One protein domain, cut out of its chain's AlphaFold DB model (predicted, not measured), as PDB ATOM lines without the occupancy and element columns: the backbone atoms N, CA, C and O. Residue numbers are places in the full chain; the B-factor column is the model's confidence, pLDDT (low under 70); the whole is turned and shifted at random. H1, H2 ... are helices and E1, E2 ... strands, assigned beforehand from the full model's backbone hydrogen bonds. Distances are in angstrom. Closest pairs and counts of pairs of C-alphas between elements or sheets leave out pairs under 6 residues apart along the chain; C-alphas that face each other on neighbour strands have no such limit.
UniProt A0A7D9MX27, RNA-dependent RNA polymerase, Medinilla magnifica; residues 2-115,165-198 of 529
ATOM      1  N   VAL A   2     175.049 158.238 200.850       67.56
ATOM      2  CA  VAL A   2     174.712 159.683 200.844       67.56
ATOM      3  C   VAL A   2     173.791 160.060 199.675       67.56
ATOM      4  O   VAL A   2     172.801 160.742 199.890       67.56
ATOM      5  N   HIS A   3     174.002 159.485 198.487       74.69
ATOM      6  CA  HIS A   3     173.055 159.589 197.369       74.69
ATOM      7  C   HIS A   3     171.661 159.006 197.690       74.69
ATOM      8  O   HIS A   3     170.650 159.568 197.295       74.69
ATOM      9  N   GLU A   4     171.579 157.898 198.437       77.44
ATOM     10  CA  GLU A   4     170.296 157.316 198.877       77.44
ATOM     11  C   GLU A   4     169.605 158.190 199.936       77.44
ATOM     12  O   GLU A   4     168.382 158.285 199.938       77.44
ATOM     13  N   LEU A   5     170.371 158.837 200.822       80.44
ATOM     14  CA  LEU A   5     169.871 159.826 201.785       80.44
ATOM     15  C   LEU A   5     169.326 161.058 201.054       80.44
ATOM     16  O   LEU A   5     168.201 161.469 201.321       80.44
ATOM     17  N   ALA A   6     170.086 161.580 200.087       80.94
ATOM     18  CA  ALA A   6     169.684 162.693 199.236       80.94
ATOM     19  C   ALA A   6     168.425 162.352 198.424       80.94
ATOM     20  O   ALA A   6     167.473 163.124 198.413       80.94
ATOM     21  N   ALA A   7     168.374 161.167 197.808       82.44
ATOM     22  CA  ALA A   7     167.221 160.710 197.037       82.44
ATOM     23  C   ALA A   7     165.976 160.472 197.903       82.44
ATOM     24  O   ALA A   7     164.859 160.751 197.466       82.44
ATOM     25  N   PHE A   8     166.153 159.985 199.135       84.75
ATOM     26  CA  PHE A   8     165.063 159.867 200.099       84.75
ATOM     27  C   PHE A   8     164.542 161.244 200.526       84.75
ATOM     28  O   PHE A   8     163.336 161.465 200.467       84.75
ATOM     29  N   ALA A   9     165.429 162.177 200.889       83.50
ATOM     30  CA  ALA A   9     165.064 163.553 201.234       83.50
ATOM     31  C   ALA A   9     164.354 164.267 200.077       83.50
ATOM     32  O   ALA A   9     163.321 164.898 200.273       83.50
ATOM     33  N   TRP A  10     164.865 164.112 198.856       82.75
ATOM     34  CA  TRP A  10     164.245 164.650 197.649       82.75
ATOM     35  C   TRP A  10     162.827 164.103 197.440       82.75
ATOM     36  O   TRP A  10     161.897 164.867 197.182       82.75
ATOM     37  N   ASN A  11     162.631 162.791 197.611       82.06
ATOM     38  CA  ASN A  11     161.305 162.180 197.516       82.06
ATOM     39  C   ASN A  11     160.365 162.667 198.631       82.06
ATOM     40  O   ASN A  11     159.194 162.913 198.364       82.06
ATOM     41  N   LEU A  12     160.880 162.847 199.849       82.19
ATOM     42  CA  LEU A  12     160.123 163.379 200.978       82.19
ATOM     43  C   LEU A  12     159.654 164.819 200.710       82.19
ATOM     44  O   LEU A  12     158.470 165.098 200.853       82.19
ATOM     45  N   ASN A  13     160.541 165.687 200.212       80.56
ATOM     46  CA  ASN A  13     160.204 167.060 199.821       80.56
ATOM     47  C   ASN A  13     159.137 167.090 198.716       80.56
ATOM     48  O   ASN A  13     158.208 167.891 198.765       80.56
ATOM     49  N   LYS A  14     159.234 166.185 197.731       78.75
ATOM     50  CA  LYS A  14     158.218 166.031 196.677       78.75
ATOM     51  C   LYS A  14     156.868 165.617 197.265       78.75
ATOM     52  O   LYS A  14     155.850 166.180 196.879       78.75
ATOM     53  N   ILE A  15     156.854 164.685 198.217       78.88
ATOM     54  CA  ILE A  15     155.635 164.273 198.925       78.88
ATOM     55  C   ILE A  15     155.038 165.441 199.725       78.88
ATOM     56  O   ILE A  15     153.839 165.675 199.631       78.88
ATOM     57  N   HIS A  16     155.860 166.201 200.454       78.44
ATOM     58  CA  HIS A  16     155.426 167.379 201.220       78.44
ATOM     59  C   HIS A  16     154.901 168.519 200.347       78.44
ATOM     60  O   HIS A  16     154.106 169.323 200.814       78.44
ATOM     61  N   SER A  17     155.327 168.590 199.083       77.00
ATOM     62  CA  SER A  17     154.837 169.597 198.134       77.00
ATOM     63  C   SER A  17     153.422 169.324 197.606       77.00
ATOM     64  O   SER A  17     152.838 170.192 196.958       77.00
ATOM     65  N   LEU A  18     152.865 168.131 197.850       75.12
ATOM     66  CA  LEU A  18     151.508 167.788 197.427       75.12
ATOM     67  C   LEU A  18     150.476 168.394 198.404       75.12
ATOM     68  O   LEU A  18     150.673 168.295 199.615       75.12
ATOM     69  N   PRO A  19     149.378 169.006 197.912       57.38
ATOM     70  CA  PRO A  19     148.320 169.558 198.767       57.38
ATOM     71  C   PRO A  19     147.603 168.477 199.610       57.38
ATOM     72  O   PRO A  19     147.710 167.289 199.317       57.38
ATOM     73  N   GLU A  20     146.912 168.920 200.671       57.00
ATOM     74  CA  GLU A  20     146.412 168.178 201.853       57.00
ATOM     75  C   GLU A  20     146.070 166.674 201.703       57.00
ATOM     76  O   GLU A  20     145.380 166.247 200.780       57.00
ATOM     77  N   GLY A  21     146.466 165.879 202.712       53.78
ATOM     78  CA  GLY A  21     146.004 164.494 202.933       53.78
ATOM     79  C   GLY A  21     147.088 163.412 202.868       53.78
ATOM     80  O   GLY A  21     146.852 162.272 203.271       53.78
ATOM     81  N   VAL A  22     148.298 163.751 202.420       57.84
ATOM     82  CA  VAL A  22     149.423 162.812 202.354       57.84
ATOM     83  C   VAL A  22     150.355 163.022 203.541       57.84
ATOM     84  O   VAL A  22     151.078 164.012 203.627       57.84
ATOM     85  N   PHE A  23     150.368 162.059 204.459       68.94
ATOM     86  CA  PHE A  23     151.236 162.120 205.628       68.94
ATOM     87  C   PHE A  23     152.672 161.725 205.279       68.94
ATOM     88  O   PHE A  23     152.930 160.742 204.580       68.94
ATOM     89  N   SER A  24     153.611 162.515 205.795       77.00
ATOM     90  CA  SER A  24     155.049 162.324 205.634       77.00
ATOM     91  C   SER A  24     155.485 160.902 206.018       77.00
ATOM     92  O   SER A  24     155.253 160.479 207.153       77.00
ATOM     93  N   PRO A  25     156.231 160.182 205.158       75.25
ATOM     94  CA  PRO A  25     156.910 158.944 205.550       75.25
ATOM     95  C   PRO A  25     157.921 159.131 206.692       75.25
ATOM     96  O   PRO A  25     158.380 158.144 207.264       75.25
ATOM     97  N   GLY A  26     158.270 160.378 207.038       74.94
ATOM     98  CA  GLY A  26     159.116 160.719 208.182       74.94
ATOM     99  C   GLY A  26     158.581 160.201 209.523       74.94
ATOM    100  O   GLY A  26     159.374 159.895 210.406       74.94
ATOM    101  N   ILE A  27     157.265 159.976 209.642       79.56
ATOM    102  CA  ILE A  27     156.638 159.369 210.835       79.56
ATOM    103  C   ILE A  27     157.184 157.961 211.119       79.56
ATOM    104  O   ILE A  27     157.173 157.498 212.254       79.56
ATOM    105  N   LEU A  28     157.687 157.263 210.098       81.56
ATOM    106  CA  LEU A  28     158.192 155.899 210.244       81.56
ATOM    107  C   LEU A  28     159.561 155.828 210.938       81.56
ATOM    108  O   LEU A  28     160.052 154.724 211.183       81.56
ATOM    109  N   PHE A  29     160.204 156.965 211.232       80.19
ATOM    110  CA  PHE A  29     161.433 156.976 212.020       80.19
ATOM    111  C   PHE A  29     161.106 156.601 213.470       80.19
ATOM    112  O   PHE A  29     160.386 157.328 214.152       80.19
ATOM    113  N   PRO A  30     161.611 155.458 213.962       64.88
ATOM    114  CA  PRO A  30     161.144 154.899 215.216       64.88
ATOM    115  C   PRO A  30     161.662 155.723 216.397       64.88
ATOM    116  O   PRO A  30     162.854 155.695 216.698       64.88
ATOM    117  N   HIS A  31     160.756 156.409 217.089       71.06
ATOM    118  CA  HIS A  31     161.030 157.023 218.392       71.06
ATOM    119  C   HIS A  31     160.366 156.249 219.545       71.06
ATOM    120  O   HIS A  31     160.844 156.273 220.678       71.06
ATOM    121  N   ARG A  32     159.277 155.516 219.267       81.31
ATOM    122  CA  ARG A  32     158.526 154.738 220.263       81.31
ATOM    123  C   ARG A  32     157.914 153.467 219.673       81.31
ATOM    124  O   ARG A  32     157.829 153.309 218.458       81.31
ATOM    125  N   VAL A  33     157.457 152.577 220.551       84.75
ATOM    126  CA  VAL A  33     156.654 151.402 220.180       84.75
ATOM    127  C   VAL A  33     155.179 151.799 220.164       84.75
ATOM    128  O   VAL A  33     154.683 152.349 221.146       84.75
ATOM    129  N   MET A  34     154.484 151.514 219.063       85.44
ATOM    130  CA  MET A  34     153.027 151.645 218.962       85.44
ATOM    131  C   MET A  34     152.363 150.274 219.060       85.44
ATOM    132  O   MET A  34     152.931 149.269 218.627       85.44
ATOM    133  N   PHE A  35     151.142 150.242 219.590       90.06
ATOM    134  CA  PHE A  35     150.357 149.019 219.744       90.06
ATOM    135  C   PHE A  35     149.105 149.066 218.869       90.06
ATOM    136  O   PHE A  35     148.442 150.097 218.760       90.06
ATOM    137  N   ALA A  36     148.772 147.937 218.245       91.50
ATOM    138  CA  ALA A  36     147.570 147.823 217.427       91.50
ATOM    139  C   ALA A  36     146.314 148.128 218.265       91.50
ATOM    140  O   ALA A  36     146.188 147.660 219.396       91.50
ATOM    141  N   HIS A  37     145.383 148.890 217.689       92.88
ATOM    142  CA  HIS A  37     144.117 149.334 218.282       92.88
ATOM    143  C   HIS A  37     144.225 150.266 219.502       92.88
ATOM    144  O   HIS A  37     143.225 150.500 220.185       92.88
ATOM    145  N   ASP A  38     145.396 150.850 219.772       92.88
ATOM    146  CA  ASP A  38     145.512 151.912 220.774       92.88
ATOM    147  C   ASP A  38     144.812 153.193 220.286       92.88
ATOM    148  O   ASP A  38     145.110 153.740 219.219       92.88
ATOM    149  N   LYS A  39     143.886 153.702 221.106       91.56
ATOM    150  CA  LYS A  39     143.119 154.932 220.849       91.56
ATOM    151  C   LYS A  39     144.016 156.167 220.696       91.56
ATOM    152  O   LYS A  39     143.602 157.146 220.083       91.56
ATOM    153  N   ASN A  40     145.230 156.131 221.245       91.75
ATOM    154  CA  ASN A  40     146.190 157.229 221.193       91.75
ATOM    155  C   ASN A  40     147.124 157.180 219.977       91.75
ATOM    156  O   ASN A  40     147.919 158.106 219.816       91.75
ATOM    157  N   ASN A  41     147.044 156.164 219.110       90.94
ATOM    158  CA  ASN A  41     147.986 156.011 217.996       90.94
ATOM    159  C   ASN A  41     148.059 157.245 217.087       90.94
ATOM    160  O   ASN A  41     149.150 157.673 216.731       90.94
ATOM    161  N   THR A  42     146.928 157.886 216.781       89.06
ATOM    162  CA  THR A  42     146.909 159.140 216.008       89.06
ATOM    163  C   THR A  42     147.705 160.249 216.698       89.06
ATOM    164  O   THR A  42     148.505 160.935 216.064       89.06
ATOM    165  N   LYS A  43     147.530 160.408 218.017       89.38
ATOM    166  CA  LYS A  43     148.269 161.395 218.813       89.38
ATOM    167  C   LYS A  43     149.764 161.079 218.818       89.38
ATOM    168  O   LYS A  43     150.575 161.985 218.654       89.38
ATOM    169  N   PHE A  44     150.127 159.812 218.997       90.00
ATOM    170  CA  PHE A  44     151.519 159.368 218.990       90.00
ATOM    171  C   PHE A  44     152.189 159.566 217.631       90.00
ATOM    172  O   PHE A  44     153.278 160.129 217.591       90.00
ATOM    173  N   ALA A  45     151.513 159.216 216.537       88.56
ATOM    174  CA  ALA A  45     152.006 159.434 215.182       88.56
ATOM    175  C   ALA A  45     152.258 160.922 214.891       88.56
ATOM    176  O   ALA A  45     153.278 161.264 214.299       88.56
ATOM    177  N   ASN A  46     151.377 161.815 215.356       87.69
ATOM    178  CA  ASN A  46     151.583 163.261 215.221       87.69
ATOM    179  C   ASN A  46     152.784 163.757 216.046       87.69
ATOM    180  O   ASN A  46     153.557 164.572 215.559       87.69
ATOM    181  N   LEU A  47     152.982 163.252 217.270       88.00
ATOM    182  CA  LEU A  47     154.157 163.604 218.082       88.00
ATOM    183  C   LEU A  47     155.467 163.113 217.449       88.00
ATOM    184  O   LEU A  47     156.471 163.820 217.491       88.00
ATOM    185  N   ASP A  48     155.459 161.914 216.869       87.25
ATOM    186  CA  ASP A  48     156.626 161.363 216.176       87.25
ATOM    187  C   ASP A  48     156.920 162.117 214.874       87.25
ATOM    188  O   ASP A  48     158.089 162.304 214.534       87.25
ATOM    189  N   LEU A  49     155.886 162.628 214.192       85.75
ATOM    190  CA  LEU A  49     156.061 163.554 213.074       85.75
ATOM    191  C   LEU A  49     156.775 164.832 213.519       85.75
ATOM    192  O   LEU A  49     157.779 165.200 212.915       85.75
ATOM    193  N   THR A  50     156.296 165.477 214.588       86.62
ATOM    194  CA  THR A  50     156.915 166.698 215.124       86.62
ATOM    195  C   THR A  50     158.373 166.452 215.502       86.62
ATOM    196  O   THR A  50     159.251 167.213 215.103       86.62
ATOM    197  N   TYR A  51     158.664 165.344 216.191       86.00
ATOM    198  CA  TYR A  51     160.040 164.959 216.506       86.00
ATOM    199  C   TYR A  51     160.890 164.771 215.241       86.00
ATOM    200  O   TYR A  51     162.023 165.255 215.159       86.00
ATOM    201  N   TYR A  52     160.357 164.078 214.231       86.75
ATOM    202  CA  TYR A  52     161.055 163.930 212.962       86.75
ATOM    203  C   TYR A  52     161.377 165.302 212.366       86.75
ATOM    204  O   TYR A  52     162.539 165.558 212.075       86.75
ATOM    205  N   GLU A  53     160.401 166.194 212.228       84.38
ATOM    206  CA  GLU A  53     160.579 167.516 211.617       84.38
ATOM    207  C   GLU A  53     161.571 168.404 212.386       84.38
ATOM    208  O   GLU A  53     162.416 169.067 211.779       84.38
ATOM    209  N   GLU A  54     161.532 168.377 213.719       85.50
ATOM    210  CA  GLU A  54     162.382 169.215 214.568       85.50
ATOM    211  C   GLU A  54     163.848 168.776 214.604       85.50
ATOM    212  O   GLU A  54     164.733 169.635 214.707       85.50
ATOM    213  N   TYR A  55     164.108 167.469 214.519       83.44
ATOM    214  CA  TYR A  55     165.442 166.899 214.712       83.44
ATOM    215  C   TYR A  55     165.973 166.241 213.442       83.44
ATOM    216  O   TYR A  55     166.956 166.706 212.869       83.44
ATOM    217  N   VAL A  56     165.340 165.160 212.990       82.12
ATOM    218  CA  VAL A  56     165.859 164.307 211.909       82.12
ATOM    219  C   VAL A  56     165.720 164.996 210.548       82.12
ATOM    220  O   VAL A  56     166.676 165.055 209.775       82.12
ATOM    221  N   GLY A  57     164.552 165.568 210.271       80.31
ATOM    222  CA  GLY A  57     164.170 166.220 209.025       80.31
ATOM    223  C   GLY A  57     165.094 167.370 208.640       80.31
ATOM    224  O   GLY A  57     165.439 167.478 207.468       80.31
ATOM    225  N   LYS A  58     165.598 168.151 209.608       81.62
ATOM    226  CA  LYS A  58     166.576 169.233 209.363       81.62
ATOM    227  C   LYS A  58     167.886 168.736 208.747       81.62
ATOM    228  O   LYS A  58     168.473 169.403 207.895       81.62
ATOM    229  N   TYR A  59     168.349 167.552 209.149       80.19
ATOM    230  CA  TYR A  59     169.530 166.944 208.534       80.19
ATOM    231  C   TYR A  59     169.220 166.424 207.134       80.19
ATOM    232  O   TYR A  59     170.056 166.540 206.252       80.19
ATOM    233  N   PHE A  60     168.024 165.876 206.904       79.12
ATOM    234  CA  PHE A  60     167.638 165.400 205.576       79.12
ATOM    235  C   PHE A  60     167.422 166.547 204.587       79.12
ATOM    236  O   PHE A  60     167.853 166.430 203.445       79.12
ATOM    237  N   SER A  61     166.813 167.658 205.000       75.00
ATOM    238  CA  SER A  61     166.514 168.795 204.121       75.00
ATOM    239  C   SER A  61     167.756 169.569 203.668       75.00
ATOM    240  O   SER A  61     167.729 170.177 202.601       75.00
ATOM    241  N   SER A  62     168.861 169.500 204.417       78.19
ATOM    242  CA  SER A  62     170.126 170.155 204.054       78.19
ATOM    243  C   SER A  62     170.963 169.387 203.020       78.19
ATOM    244  O   SER A  62     171.908 169.944 202.468       78.19
ATOM    245  N   ILE A  63     170.620 168.127 202.719       78.31
ATOM    246  CA  ILE A  63     171.400 167.263 201.817       78.31
ATOM    247  C   ILE A  63     171.076 167.486 200.324       78.31
ATOM    248  O   ILE A  63     172.026 167.586 199.547       78.31
ATOM    249  N   PRO A  64     169.802 167.557 199.869       76.06
ATOM    250  CA  PRO A  64     169.465 167.673 198.447       76.06
ATOM    251  C   PRO A  64     170.145 168.818 197.681       76.06
ATOM    252  O   PRO A  64     170.569 168.551 196.558       76.06
ATOM    253  N   PRO A  65     170.319 170.037 198.240       76.81
ATOM    254  CA  PRO A  65     170.988 171.131 197.526       76.81
ATOM    255  C   PRO A  65     172.425 170.795 197.097       76.81
ATOM    256  O   PRO A  65     172.887 171.219 196.044       76.81
ATOM    257  N   ALA A  66     173.131 169.947 197.854       74.56
ATOM    258  CA  ALA A  66     174.480 169.498 197.499       74.56
ATOM    259  C   ALA A  66     174.516 168.538 196.288       74.56
ATOM    260  O   ALA A  66     175.595 168.178 195.819       74.56
ATOM    261  N   TYR A  67     173.352 168.104 195.793       74.25
ATOM    262  CA  TYR A  67     173.185 167.145 194.700       74.25
ATOM    263  C   TYR A  67     172.404 167.730 193.510       74.25
ATOM    264  O   TYR A  67     171.935 166.967 192.671       74.25
ATOM    265  N   GLU A  68     172.280 169.057 193.387       68.81
ATOM    266  CA  GLU A  68     171.527 169.713 192.298       68.81
ATOM    267  C   GLU A  68     171.992 169.323 190.882       68.81
ATOM    268  O   GLU A  68     171.189 169.286 189.952       68.81
ATOM    269  N   SER A  69     173.271 168.978 190.712       70.56
ATOM    270  CA  SER A  69     173.843 168.529 189.435       70.56
ATOM    271  C   SER A  69     173.678 167.027 189.162       70.56
ATOM    272  O   SER A  69     174.082 166.546 188.102       70.56
ATOM    273  N   VAL A  70     173.095 166.269 190.099       73.25
ATOM    274  CA  VAL A  70     172.960 164.808 190.036       73.25
ATOM    275  C   VAL A  70     171.486 164.420 190.011       73.25
ATOM    276  O   VAL A  70     170.686 164.850 190.838       73.25
ATOM    277  N   TRP A  71     171.113 163.538 189.082       69.25
ATOM    278  CA  TRP A  71     169.750 163.015 189.031       69.25
ATOM    279  C   TRP A  71     169.479 162.096 190.232       69.25
ATOM    280  O   TRP A  71     169.909 160.943 190.261       69.25
ATOM    281  N   LEU A  72     168.703 162.581 191.202       76.75
ATOM    282  CA  LEU A  72     168.250 161.800 192.353       76.75
ATOM    283  C   LEU A  72     167.011 160.963 192.003       76.75
ATOM    284  O   LEU A  72     166.024 161.475 191.479       76.75
ATOM    285  N   THR A  73     167.039 159.662 192.305       70.75
ATOM    286  CA  THR A  73     165.921 158.741 192.030       70.75
ATOM    287  C   THR A  73     165.560 157.957 193.285       70.75
ATOM    288  O   THR A  73     166.438 157.339 193.887       70.75
ATOM    289  N   SER A  74     164.277 157.910 193.659       75.12
ATOM    290  CA  SER A  74     163.811 157.211 194.875       75.12
ATOM    291  C   SER A  74     163.753 155.677 194.749       75.12
ATOM    292  O   SER A  74     163.426 154.960 195.695       75.12
ATOM    293  N   GLY A  75     164.086 155.158 193.570       85.50
ATOM    294  CA  GLY A  75     164.141 153.741 193.254       85.50
ATOM    295  C   GLY A  75     164.228 153.533 191.747       85.50
ATOM    296  O   GLY A  75     164.183 154.489 190.972       85.50
ATOM    297  N   ARG A  76     164.315 152.275 191.318       88.25
ATOM    298  CA  ARG A  76     164.299 151.892 189.899       88.25
ATOM    299  C   ARG A  76     163.372 150.716 189.648       88.25
ATOM    300  O   ARG A  76     163.215 149.864 190.520       88.25
ATOM    301  N   LEU A  77     162.813 150.630 188.447       89.75
ATOM    302  CA  LEU A  77     162.162 149.403 187.999       89.75
ATOM    303  C   LEU A  77     163.205 148.426 187.462       89.75
ATOM    304  O   LEU A  77     164.145 148.799 186.761       89.75
ATOM    305  N   ALA A  78     163.023 147.163 187.808       88.38
ATOM    306  CA  ALA A  78     163.779 146.044 187.287       88.38
ATOM    307  C   ALA A  78     162.814 145.003 186.719       88.38
ATOM    308  O   ALA A  78     161.618 145.000 187.013       88.38
ATOM    309  N   GLN A  79     163.346 144.114 185.887       88.12
ATOM    310  CA  GLN A  79     162.590 143.000 185.334       88.12
ATOM    311  C   GLN A  79     163.356 141.696 185.504       88.12
ATOM    312  O   GLN A  79     164.577 141.655 185.354       88.12
ATOM    313  N   VAL A  80     162.618 140.622 185.756       86.44
ATOM    314  CA  VAL A  80     163.107 139.247 185.656       86.44
ATOM    315  C   VAL A  80     162.261 138.526 184.614       86.44
ATOM    316  O   VAL A  80     161.047 138.715 184.540       86.44
ATOM    317  N   ILE A  81     162.919 137.729 183.774       83.56
ATOM    318  CA  ILE A  81     162.254 136.841 182.822       83.56
ATOM    319  C   ILE A  81     162.057 135.501 183.532       83.56
ATOM    320  O   ILE A  81     163.030 134.842 183.900       83.56
ATOM    321  N   GLU A  82     160.803 135.130 183.770       76.56
ATOM    322  CA  GLU A  82     160.449 133.829 184.331       76.56
ATOM    323  C   GLU A  82     160.571 132.720 183.272       76.56
ATOM    324  O   GLU A  82     160.721 132.971 182.076       76.56
ATOM    325  N   GLY A  83     160.548 131.460 183.716       61.34
ATOM    326  CA  GLY A  83     160.807 130.296 182.857       61.34
ATOM    327  C   GLY A  83     159.779 130.051 181.743       61.34
ATOM    328  O   GLY A  83     160.044 129.244 180.861       61.34
ATOM    329  N   ASP A  84     158.634 130.730 181.771       68.06
ATOM    330  CA  ASP A  84     157.610 130.744 180.719       68.06
ATOM    331  C   ASP A  84     157.811 131.892 179.707       68.06
ATOM    332  O   ASP A  84     156.975 132.109 178.831       68.06
ATOM    333  N   GLY A  85     158.907 132.652 179.825       77.25
ATOM    334  CA  GLY A  85     159.194 133.828 179.004       77.25
ATOM    335  C   GLY A  85     158.452 135.091 179.450       77.25
ATOM    336  O   GLY A  85     158.643 136.156 178.855       77.25
ATOM    337  N   LYS A  86     157.634 135.017 180.508       81.88
ATOM    338  CA  LYS A  86     156.914 136.169 181.045       81.88
ATOM    339  C   LYS A  86     157.878 137.100 181.770       81.88
ATOM    340  O   LYS A  86     158.665 136.691 182.622       81.88
ATOM    341  N   ARG A  87     157.789 138.391 181.455       84.19
ATOM    342  CA  ARG A  87     158.520 139.439 182.174       84.19
ATOM    343  C   ARG A  87     157.738 139.832 183.418       84.19
ATOM    344  O   ARG A  87     156.573 140.215 183.323       84.19
ATOM    345  N   ARG A  88     158.387 139.761 184.575       85.06
ATOM    346  CA  ARG A  88     157.880 140.297 185.838       85.06
ATOM    347  C   ARG A  88     158.633 141.571 186.157       85.06
ATOM    348  O   ARG A  88     159.852 141.534 186.316       85.06
ATOM    349  N   VAL A  89     157.904 142.678 186.212       86.50
ATOM    350  CA  VAL A  89     158.441 143.974 186.623       86.50
ATOM    351  C   VAL A  89     158.299 144.093 188.135       86.50
ATOM    352  O   VAL A  89     157.264 143.736 188.690       86.50
ATOM    353  N   PHE A  90     159.342 144.579 188.792       88.38
ATOM    354  CA  PHE A  90     159.330 144.890 190.216       88.38
ATOM    355  C   PHE A  90     160.155 146.139 190.488       88.38
ATOM    356  O   PHE A  90     161.051 146.505 189.724       88.38
ATOM    357  N   ALA A  91     159.839 146.809 191.583       89.69
ATOM    358  CA  ALA A  91     160.549 147.979 192.035       89.69
ATOM    359  C   ALA A  91     161.681 147.605 192.988       89.69
ATOM    360  O   ALA A  91     161.516 146.854 193.948       89.69
ATOM    361  N   ILE A  92     162.835 148.210 192.744       89.50
ATOM    362  CA  ILE A  92     163.941 148.284 193.686       89.50
ATOM    363  C   ILE A  92     163.838 149.662 194.334       89.50
ATOM    364  O   ILE A  92     164.238 150.667 193.745       89.50
ATOM    365  N   GLY A  93     163.218 149.702 195.511       86.00
ATOM    366  CA  GLY A  93     163.034 150.927 196.287       86.00
ATOM    367  C   GLY A  93     164.313 151.427 196.957       86.00
ATOM    368  O   GLY A  93     165.247 150.657 197.185       86.00
ATOM    369  N   ASN A  94     164.316 152.710 197.318       88.19
ATOM    370  CA  ASN A  94     165.350 153.335 198.137       88.19
ATOM    371  C   ASN A  94     165.605 152.561 199.438       88.19
ATOM    372  O   ASN A  94     164.675 152.126 200.126       88.19
ATOM    373  N   TYR A  95     166.882 152.447 199.803       85.69
ATOM    374  CA  TYR A  95     167.304 151.656 200.959       85.69
ATOM    375  C   TYR A  95     166.675 152.135 202.277       85.69
ATOM    376  O   TYR A  95     166.234 151.315 203.079       85.69
ATOM    377  N   ILE A  96     166.594 153.446 202.506       85.62
ATOM    378  CA  ILE A  96     166.068 154.014 203.758       85.62
ATOM    379  C   ILE A  96     164.578 153.732 203.864       85.62
ATOM    380  O   ILE A  96     164.127 153.210 204.879       85.62
ATOM    381  N   LYS A  97     163.830 153.982 202.787       86.31
ATOM    382  CA  LYS A  97     162.394 153.694 202.740       86.31
ATOM    383  C   LYS A  97     162.105 152.212 203.020       86.31
ATOM    384  O   LYS A  97     161.220 151.903 203.813       86.31
ATOM    385  N   GLN A  98     162.908 151.294 202.474       89.31
ATOM    386  CA  GLN A  98     162.808 149.861 202.788       89.31
ATOM    387  C   GLN A  98     163.057 149.566 204.275       89.31
ATOM    388  O   GLN A  98     162.337 148.776 204.881       89.31
ATOM    389  N   ARG A  99     164.049 150.214 204.900       88.38
ATOM    390  CA  ARG A  99     164.323 150.051 206.339       88.38
ATOM    391  C   ARG A  99     163.173 150.553 207.212       88.38
ATOM    392  O   ARG A  99     162.870 149.904 208.206       88.38
ATOM    393  N   LEU A 100     162.541 151.659 206.828       88.44
ATOM    394  CA  LEU A 100     161.392 152.237 207.534       88.44
ATOM    395  C   LEU A 100     160.130 151.368 207.415       88.44
ATOM    396  O   LEU A 100     159.351 151.281 208.356       88.44
ATOM    397  N   LEU A 101     159.946 150.681 206.285       91.19
ATOM    398  CA  LEU A 101     158.818 149.768 206.061       91.19
ATOM    399  C   LEU A 101     159.028 148.365 206.650       91.19
ATOM    400  O   LEU A 101     158.080 147.587 206.758       91.19
ATOM    401  N   PHE A 102     160.255 148.016 207.040       92.00
ATOM    402  CA  PHE A 102     160.568 146.681 207.547       92.00
ATOM    403  C   PHE A 102     159.787 146.296 208.822       92.00
ATOM    404  O   PHE A 102     159.261 145.183 208.855       92.00
ATOM    405  N   PRO A 103     159.598 147.172 209.831       91.38
ATOM    406  CA  PRO A 103     158.741 146.860 210.978       91.38
ATOM    407  C   PRO A 103     157.284 146.580 210.584       91.38
ATOM    408  O   PRO A 103     156.674 145.644 211.097       91.38
ATOM    409  N   VAL A 104     156.743 147.336 209.620       91.81
ATOM    410  CA  VAL A 104     155.378 147.136 209.094       91.81
ATOM    411  C   VAL A 104     155.261 145.766 208.426       91.81
ATOM    412  O   VAL A 104     154.311 145.025 208.679       91.81
ATOM    413  N   GLN A 105     156.260 145.394 207.620       93.94
ATOM    414  CA  GLN A 105     156.360 144.060 207.033       93.94
ATOM    415  C   GLN A 105     156.382 142.970 208.105       93.94
ATOM    416  O   GLN A 105     155.657 141.986 207.960       93.94
ATOM    417  N   GLN A 106     157.223 143.109 209.135       94.56
ATOM    418  CA  GLN A 106     157.367 142.108 210.192       94.56
ATOM    419  C   GLN A 106     156.058 141.913 210.953       94.56
ATOM    420  O   GLN A 106     155.609 140.778 211.086       94.56
ATOM    421  N   TRP A 107     155.412 143.007 211.361       94.50
ATOM    422  CA  TRP A 107     154.115 142.955 212.026       94.50
ATOM    423  C   TRP A 107     153.055 142.271 211.152       94.50
ATOM    424  O   TRP A 107     152.412 141.321 211.592       94.50
ATOM    425  N   ALA A 108     152.900 142.695 209.893       95.38
ATOM    426  CA  ALA A 108     151.894 142.115 209.004       95.38
ATOM    427  C   ALA A 108     152.164 140.625 208.734       95.38
ATOM    428  O   ALA A 108     151.238 139.819 208.718       95.38
ATOM    429  N   SER A 109     153.437 140.244 208.589       95.38
ATOM    430  CA  SER A 109     153.861 138.844 208.460       95.38
ATOM    431  C   SER A 109     153.495 138.034 209.707       95.38
ATOM    432  O   SER A 109     152.985 136.922 209.596       95.38
ATOM    433  N   GLU A 110     153.712 138.586 210.903       95.69
ATOM    434  CA  GLU A 110     153.341 137.931 212.157       95.69
ATOM    435  C   GLU A 110     151.823 137.727 212.254       95.69
ATOM    436  O   GLU A 110     151.375 136.638 212.615       95.69
ATOM    437  N   VAL A 111     151.023 138.726 211.873       95.25
ATOM    438  CA  VAL A 111     149.559 138.603 211.831       95.25
ATOM    439  C   VAL A 111     149.130 137.512 210.848       95.25
ATOM    440  O   VAL A 111     148.376 136.620 211.234       95.25
ATOM    441  N   LEU A 112     149.651 137.530 209.615       95.81
ATOM    442  CA  LEU A 112     149.359 136.515 208.595       95.81
ATOM    443  C   LEU A 112     149.728 135.106 209.074       95.81
ATOM    444  O   LEU A 112     148.949 134.176 208.892       95.81
ATOM    445  N   SER A 113     150.845 134.949 209.793       95.31
ATOM    446  CA  SER A 113     151.278 133.644 210.316       95.31
ATOM    447  C   SER A 113     150.269 132.989 211.275       95.31
ATOM    448  O   SER A 113     150.268 131.767 211.446       95.31
ATOM    449  N   ARG A 114     149.391 133.791 211.893       94.69
ATOM    450  CA  ARG A 114     148.344 133.337 212.818       94.69
ATOM    451  C   ARG A 114     147.026 133.018 212.105       94.69
ATOM    452  O   ARG A 114     146.154 132.396 212.710       94.69
ATOM    453  N   ILE A 115     146.871 133.411 210.838       94.81
ATOM    454  CA  ILE A 115     145.668 133.166 210.040       94.81
ATOM    455  C   ILE A 115     145.776 131.770 209.394       94.81
ATOM    456  O   ILE A 115     146.601 131.548 208.516       94.81
ATOM    457  N   PRO A 165     144.336 156.896 211.412       90.50
ATOM    458  CA  PRO A 165     144.402 157.435 210.053       90.50
ATOM    459  C   PRO A 165     145.755 158.063 209.696       90.50
ATOM    460  O   PRO A 165     146.238 157.857 208.584       90.50
ATOM    461  N   THR A 166     146.396 158.786 210.621       89.25
ATOM    462  CA  THR A 166     147.697 159.441 210.381       89.25
ATOM    463  C   THR A 166     148.773 158.425 209.998       89.25
ATOM    464  O   THR A 166     149.434 158.561 208.969       89.25
ATOM    465  N   PHE A 167     148.942 157.379 210.812       89.62
ATOM    466  CA  PHE A 167     149.988 156.381 210.591       89.62
ATOM    467  C   PHE A 167     149.705 155.529 209.350       89.62
ATOM    468  O   PHE A 167     150.605 155.270 208.551       89.62
ATOM    469  N   ALA A 168     148.441 155.152 209.145       91.81
ATOM    470  CA  ALA A 168     148.013 154.402 207.973       91.81
ATOM    471  C   ALA A 168     148.300 155.144 206.664       91.81
ATOM    472  O   ALA A 168     148.890 154.566 205.752       91.81
ATOM    473  N   ASN A 169     147.970 156.435 206.588       88.94
ATOM    474  CA  ASN A 169     148.260 157.240 205.405       88.94
ATOM    475  C   ASN A 169     149.768 157.400 205.162       88.94
ATOM    476  O   ASN A 169     150.201 157.343 204.010       88.94
ATOM    477  N   ALA A 170     150.574 157.558 206.216       88.88
ATOM    478  CA  ALA A 170     152.029 157.658 206.079       88.88
ATOM    479  C   ALA A 170     152.637 156.375 205.484       88.88
ATOM    480  O   ALA A 170     153.499 156.441 204.606       88.88
ATOM    481  N   ILE A 171     152.155 155.205 205.916       90.38
ATOM    482  CA  ILE A 171     152.565 153.905 205.370       90.38
ATOM    483  C   ILE A 171     152.066 153.739 203.933       90.38
ATOM    484  O   ILE A 171     152.849 153.468 203.023       90.38
ATOM    485  N   VAL A 172     150.758 153.855 203.719       90.00
ATOM    486  CA  VAL A 172     150.124 153.398 202.481       90.00
ATOM    487  C   VAL A 172     150.267 154.442 201.383       90.00
ATOM    488  O   VAL A 172     150.829 154.151 200.333       90.00
ATOM    489  N   ASN A 173     149.847 155.678 201.632       87.06
ATOM    490  CA  ASN A 173     149.897 156.730 200.619       87.06
ATOM    491  C   ASN A 173     151.306 157.323 200.502       87.06
ATOM    492  O   ASN A 173     151.857 157.386 199.403       87.06
ATOM    493  N   GLY A 174     151.931 157.682 201.627       83.38
ATOM    494  CA  GLY A 174     153.263 158.290 201.641       83.38
ATOM    495  C   GLY A 174     154.384 157.327 201.230       83.38
ATOM    496  O   GLY A 174     155.237 157.664 200.403       83.38
ATOM    497  N   ALA A 175     154.424 156.125 201.813       84.38
ATOM    498  CA  ALA A 175     155.541 155.208 201.607       84.38
ATOM    499  C   ALA A 175     155.317 154.169 200.494       84.38
ATOM    500  O   ALA A 175     156.303 153.796 199.858       84.38
ATOM    501  N   LEU A 176     154.085 153.725 200.206       85.56
ATOM    502  CA  LEU A 176     153.811 152.742 199.140       85.56
ATOM    503  C   LEU A 176     153.260 153.371 197.848       85.56
ATOM    504  O   LEU A 176     153.747 153.029 196.766       85.56
ATOM    505  N   GLY A 177     152.299 154.290 197.946       82.62
ATOM    506  CA  GLY A 177     151.606 154.881 196.798       82.62
ATOM    507  C   GLY A 177     152.426 155.928 196.044       82.62
ATOM    508  O   GLY A 177     152.576 155.848 194.827       82.62
ATOM    509  N   LEU A 178     153.027 156.884 196.754       79.19
ATOM    510  CA  LEU A 178     153.727 158.028 196.153       79.19
ATOM    511  C   LEU A 178     155.214 157.757 195.911       79.19
ATOM    512  O   LEU A 178     156.106 158.500 196.328       79.19
ATOM    513  N   ASN A 179     155.485 156.661 195.210       79.50
ATOM    514  CA  ASN A 179     156.830 156.329 194.769       79.50
ATOM    515  C   ASN A 179     157.037 156.670 193.300       79.50
ATOM    516  O   ASN A 179     156.183 156.413 192.449       79.50
ATOM    517  N   THR A 180     158.228 157.181 193.008       82.25
ATOM    518  CA  THR A 180     158.689 157.375 191.642       82.25
ATOM    519  C   THR A 180     159.924 156.539 191.365       82.25
ATOM    520  O   THR A 180     160.852 156.443 192.174       82.25
ATOM    521  N   PHE A 181     159.927 155.909 190.201       87.44
ATOM    522  CA  PHE A 181     160.931 154.948 189.798       87.44
ATOM    523  C   PHE A 181     161.621 155.407 188.533       87.44
ATOM    524  O   PHE A 181     160.985 155.772 187.546       87.44
ATOM    525  N   PHE A 182     162.941 155.312 188.552       88.06
ATOM    526  CA  PHE A 182     163.738 155.410 187.352       88.06
ATOM    527  C   PHE A 182     163.495 154.195 186.458       88.06
ATOM    528  O   PHE A 182     163.619 153.041 186.887       88.06
ATOM    529  N   LEU A 183     163.181 154.465 185.198       87.62
ATOM    530  CA  LEU A 183     163.063 153.480 184.140       87.62
ATOM    531  C   LEU A 183     164.085 153.834 183.060       87.62
ATOM    532  O   LEU A 183     163.989 154.882 182.431       87.62
ATOM    533  N   GLY A 184     165.071 152.963 182.852       85.19
ATOM    534  CA  GLY A 184     166.169 153.204 181.914       85.19
ATOM    535  C   GLY A 184     166.562 151.966 181.102       85.19
ATOM    536  O   GLY A 184     165.932 150.907 181.222       85.19
ATOM    537  N   PRO A 185     167.600 152.076 180.256       80.12
ATOM    538  CA  PRO A 185     168.144 150.940 179.520       80.12
ATOM    539  C   PRO A 185     168.564 149.792 180.459       80.12
ATOM    540  O   PRO A 185     169.079 150.054 181.546       80.12
ATOM    541  N   PRO A 186     168.357 148.516 180.072       82.69
ATOM    542  CA  PRO A 186     167.886 148.046 178.765       82.69
ATOM    543  C   PRO A 186     166.353 147.966 178.618       82.69
ATOM    544  O   PRO A 186     165.876 147.500 177.586       82.69
ATOM    545  N   MET A 187     165.561 148.367 179.621       82.88
ATOM    546  CA  MET A 187     164.093 148.234 179.574       82.88
ATOM    547  C   MET A 187     163.445 149.230 178.607       82.88
ATOM    548  O   MET A 187     162.500 148.880 177.903       82.88
ATOM    549  N   VAL A 188     163.980 150.449 178.550       86.56
ATOM    550  CA  VAL A 188     163.556 151.518 177.636       86.56
ATOM    551  C   VAL A 188     164.774 152.165 176.983       86.56
ATOM    552  O   VAL A 188     165.857 152.181 177.560       86.56
ATOM    553  N   ARG A 189     164.612 152.715 175.772       85.75
ATOM    554  CA  ARG A 189     165.707 153.408 175.064       85.75
ATOM    555  C   ARG A 189     166.040 154.767 175.677       85.75
ATOM    556  O   ARG A 189     167.203 155.147 175.709       85.75
ATOM    557  N   ARG A 190     165.018 155.500 176.120       87.12
ATOM    558  CA  ARG A 190     165.153 156.826 176.729       87.12
ATOM    559  C   ARG A 190     164.780 156.727 178.205       87.12
ATOM    560  O   ARG A 190     163.694 156.217 178.475       87.12
ATOM    561  N   PRO A 191     165.648 157.172 179.126       86.94
ATOM    562  CA  PRO A 191     165.321 157.203 180.540       86.94
ATOM    563  C   PRO A 191     164.076 158.044 180.826       86.94
ATOM    564  O   PRO A 191     163.884 159.097 180.221       86.94
ATOM    565  N   SER A 192     163.248 157.583 181.756       88.12
ATOM    566  CA  SER A 192     162.057 158.291 182.227       88.12
ATOM    567  C   SER A 192     161.813 158.013 183.707       88.12
ATOM    568  O   SER A 192     162.207 156.967 184.224       88.12
ATOM    569  N   GLU A 193     161.109 158.917 184.376       86.38
ATOM    570  CA  GLU A 193     160.584 158.701 185.722       86.38
ATOM    571  C   GLU A 193     159.119 158.252 185.621       86.38
ATOM    572  O   GLU A 193     158.332 158.860 184.898       86.38
ATOM    573  N   VAL A 194     158.756 157.170 186.312       86.81
ATOM    574  CA  VAL A 194     157.393 156.614 186.305       86.81
ATOM    575  C   VAL A 194     156.880 156.400 187.724       86.81
ATOM    576  O   VAL A 194     157.650 156.075 188.625       86.81
ATOM    577  N   SER A 195     155.575 156.542 187.926       84.50
ATOM    578  CA  SER A 195     154.881 156.192 189.169       84.50
ATOM    579  C   SER A 195     153.754 155.203 188.883       84.50
ATOM    580  O   SER A 195     153.263 155.100 187.756       84.50
ATOM    581  N   PHE A 196     153.352 154.450 189.904       80.75
ATOM    582  CA  PHE A 196     152.170 153.600 189.806       80.75
ATOM    583  C   PHE A 196     150.929 154.479 189.956       80.75
ATOM    584  O   PHE A 196     150.764 155.155 190.965       80.75
ATOM    585  N   LEU A 197     150.066 154.477 188.939       76.81
ATOM    586  CA  LEU A 197     148.778 155.174 188.995       76.81
ATOM    587  C   LEU A 197     147.765 154.425 189.875       76.81
ATOM    588  O   LEU A 197     146.902 155.036 190.493       76.81
ATOM    589  N   ALA A 198     147.859 153.098 189.893       75.25
ATOM    590  CA  ALA A 198     147.007 152.206 190.662       75.25
ATOM    591  C   ALA A 198     147.859 151.092 191.275       75.25
ATOM    592  O   ALA A 198     148.946 150.784 190.771       75.25
TER     593      ALA A 198
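What this domain is: This is residues 2 to 115 and 165 to 198 of the 529 residues of the protein "RNA-dependent RNA polymerase" of Medinilla magnifica (UniProt A0A7D9MX27). A cluster of crossed helices, with the short H2 and with H6 near its middle and H3 and H4 arching over H1 and H2, gives off two diverging legs: H5 and the long hairpin E1-E2 make a V. The smaller hairpin E3-E4 packs by E3 on the start of E1, and residues 108 to 115, mostly the end of H5, stick out. The printed part has 148 residues with six named helices and four named strands, in the order H1 H2 H3 H4 E1 E2 H5 H6 E3 E4, and each hairpin is an antiparallel two-stranded sheet. The class is mixed, helices and strands; the whole is compact, with a radius of gyration of the C-alphas of 17.1 A and spans of 50 by 46 by 27 A.

How they stand to each other: H1, residues 2 to 16, is close to but not clearly touching H2, residues 25 to 28, with Leu 12 and Pro 25 the closest C-alphas at 7.1 A. H3, residues 41 to 61, kinks by 47 degrees near residue 55 and touches H2, the C-alphas of Ile 27 and Leu 49 being closest at 4.8 A. With residues 60 to 61 alone H3 touches H1, at a steep tilt of 52 degrees, opposite ways; the closest C-alphas, of Ala 9 and Phe 60, are 5.4 A apart. H4, residues 64 to 67, touches H1, the closest C-alphas being those of Ala 6 and Pro 64 at 5.0 A. E1, residues 75 to 81, and E2, residues 87 to 93, are a hairpin, with N 78 and O 90 within hydrogen-bond range at 2.8 A. H5, residues 95 to 114, kinks by 39 degrees near residue 103; its residues 95 to 97 alone touch H1, about perpendicular at 73 degrees, the C-alphas of Glu 4 and Tyr 95 being closest at 6.7 A. H6, residues 165 to 177, touches H2, the closest C-alphas being those of Pro 25 and Ala 170 at 5.1 A. E3, residues 180 to 183, and E4, residues 192 to 195, are a hairpin, with N 181 and O 194 at 2.8 A; the closest C-alphas of E1 and E3, of Arg 76 and Phe 182, are 4.4 A apart. Every O i to N i+4 pair is within hydrogen-bond range in H1, against 14 of 17 in H3, 13 of 16 in H5 and 8 of 9 in H6; H2 and H4 are too short for such a pair.

Where its parts are: H1 begins at C-alpha 2, (174.712, 159.683, 200.844), and measures 20.8 A. H3 measures 26.4 A, E1 19.9 A, E2 18.7 A, H5 28.9 A and H6 15.3 A. E4 ends at C-alpha 195, (154.881, 156.192, 189.169).

The domain as a whole: Residues 116 to 164 are not printed, and C-alphas 115 and 165 are 24.3 A apart across the cut. The link from H2 to H3, 12 residues, is long. Mean pLDDT of the printed part is 83.2; residues 2, 19 to 23, 30, 68, 71 and 83 to 84 are under 70.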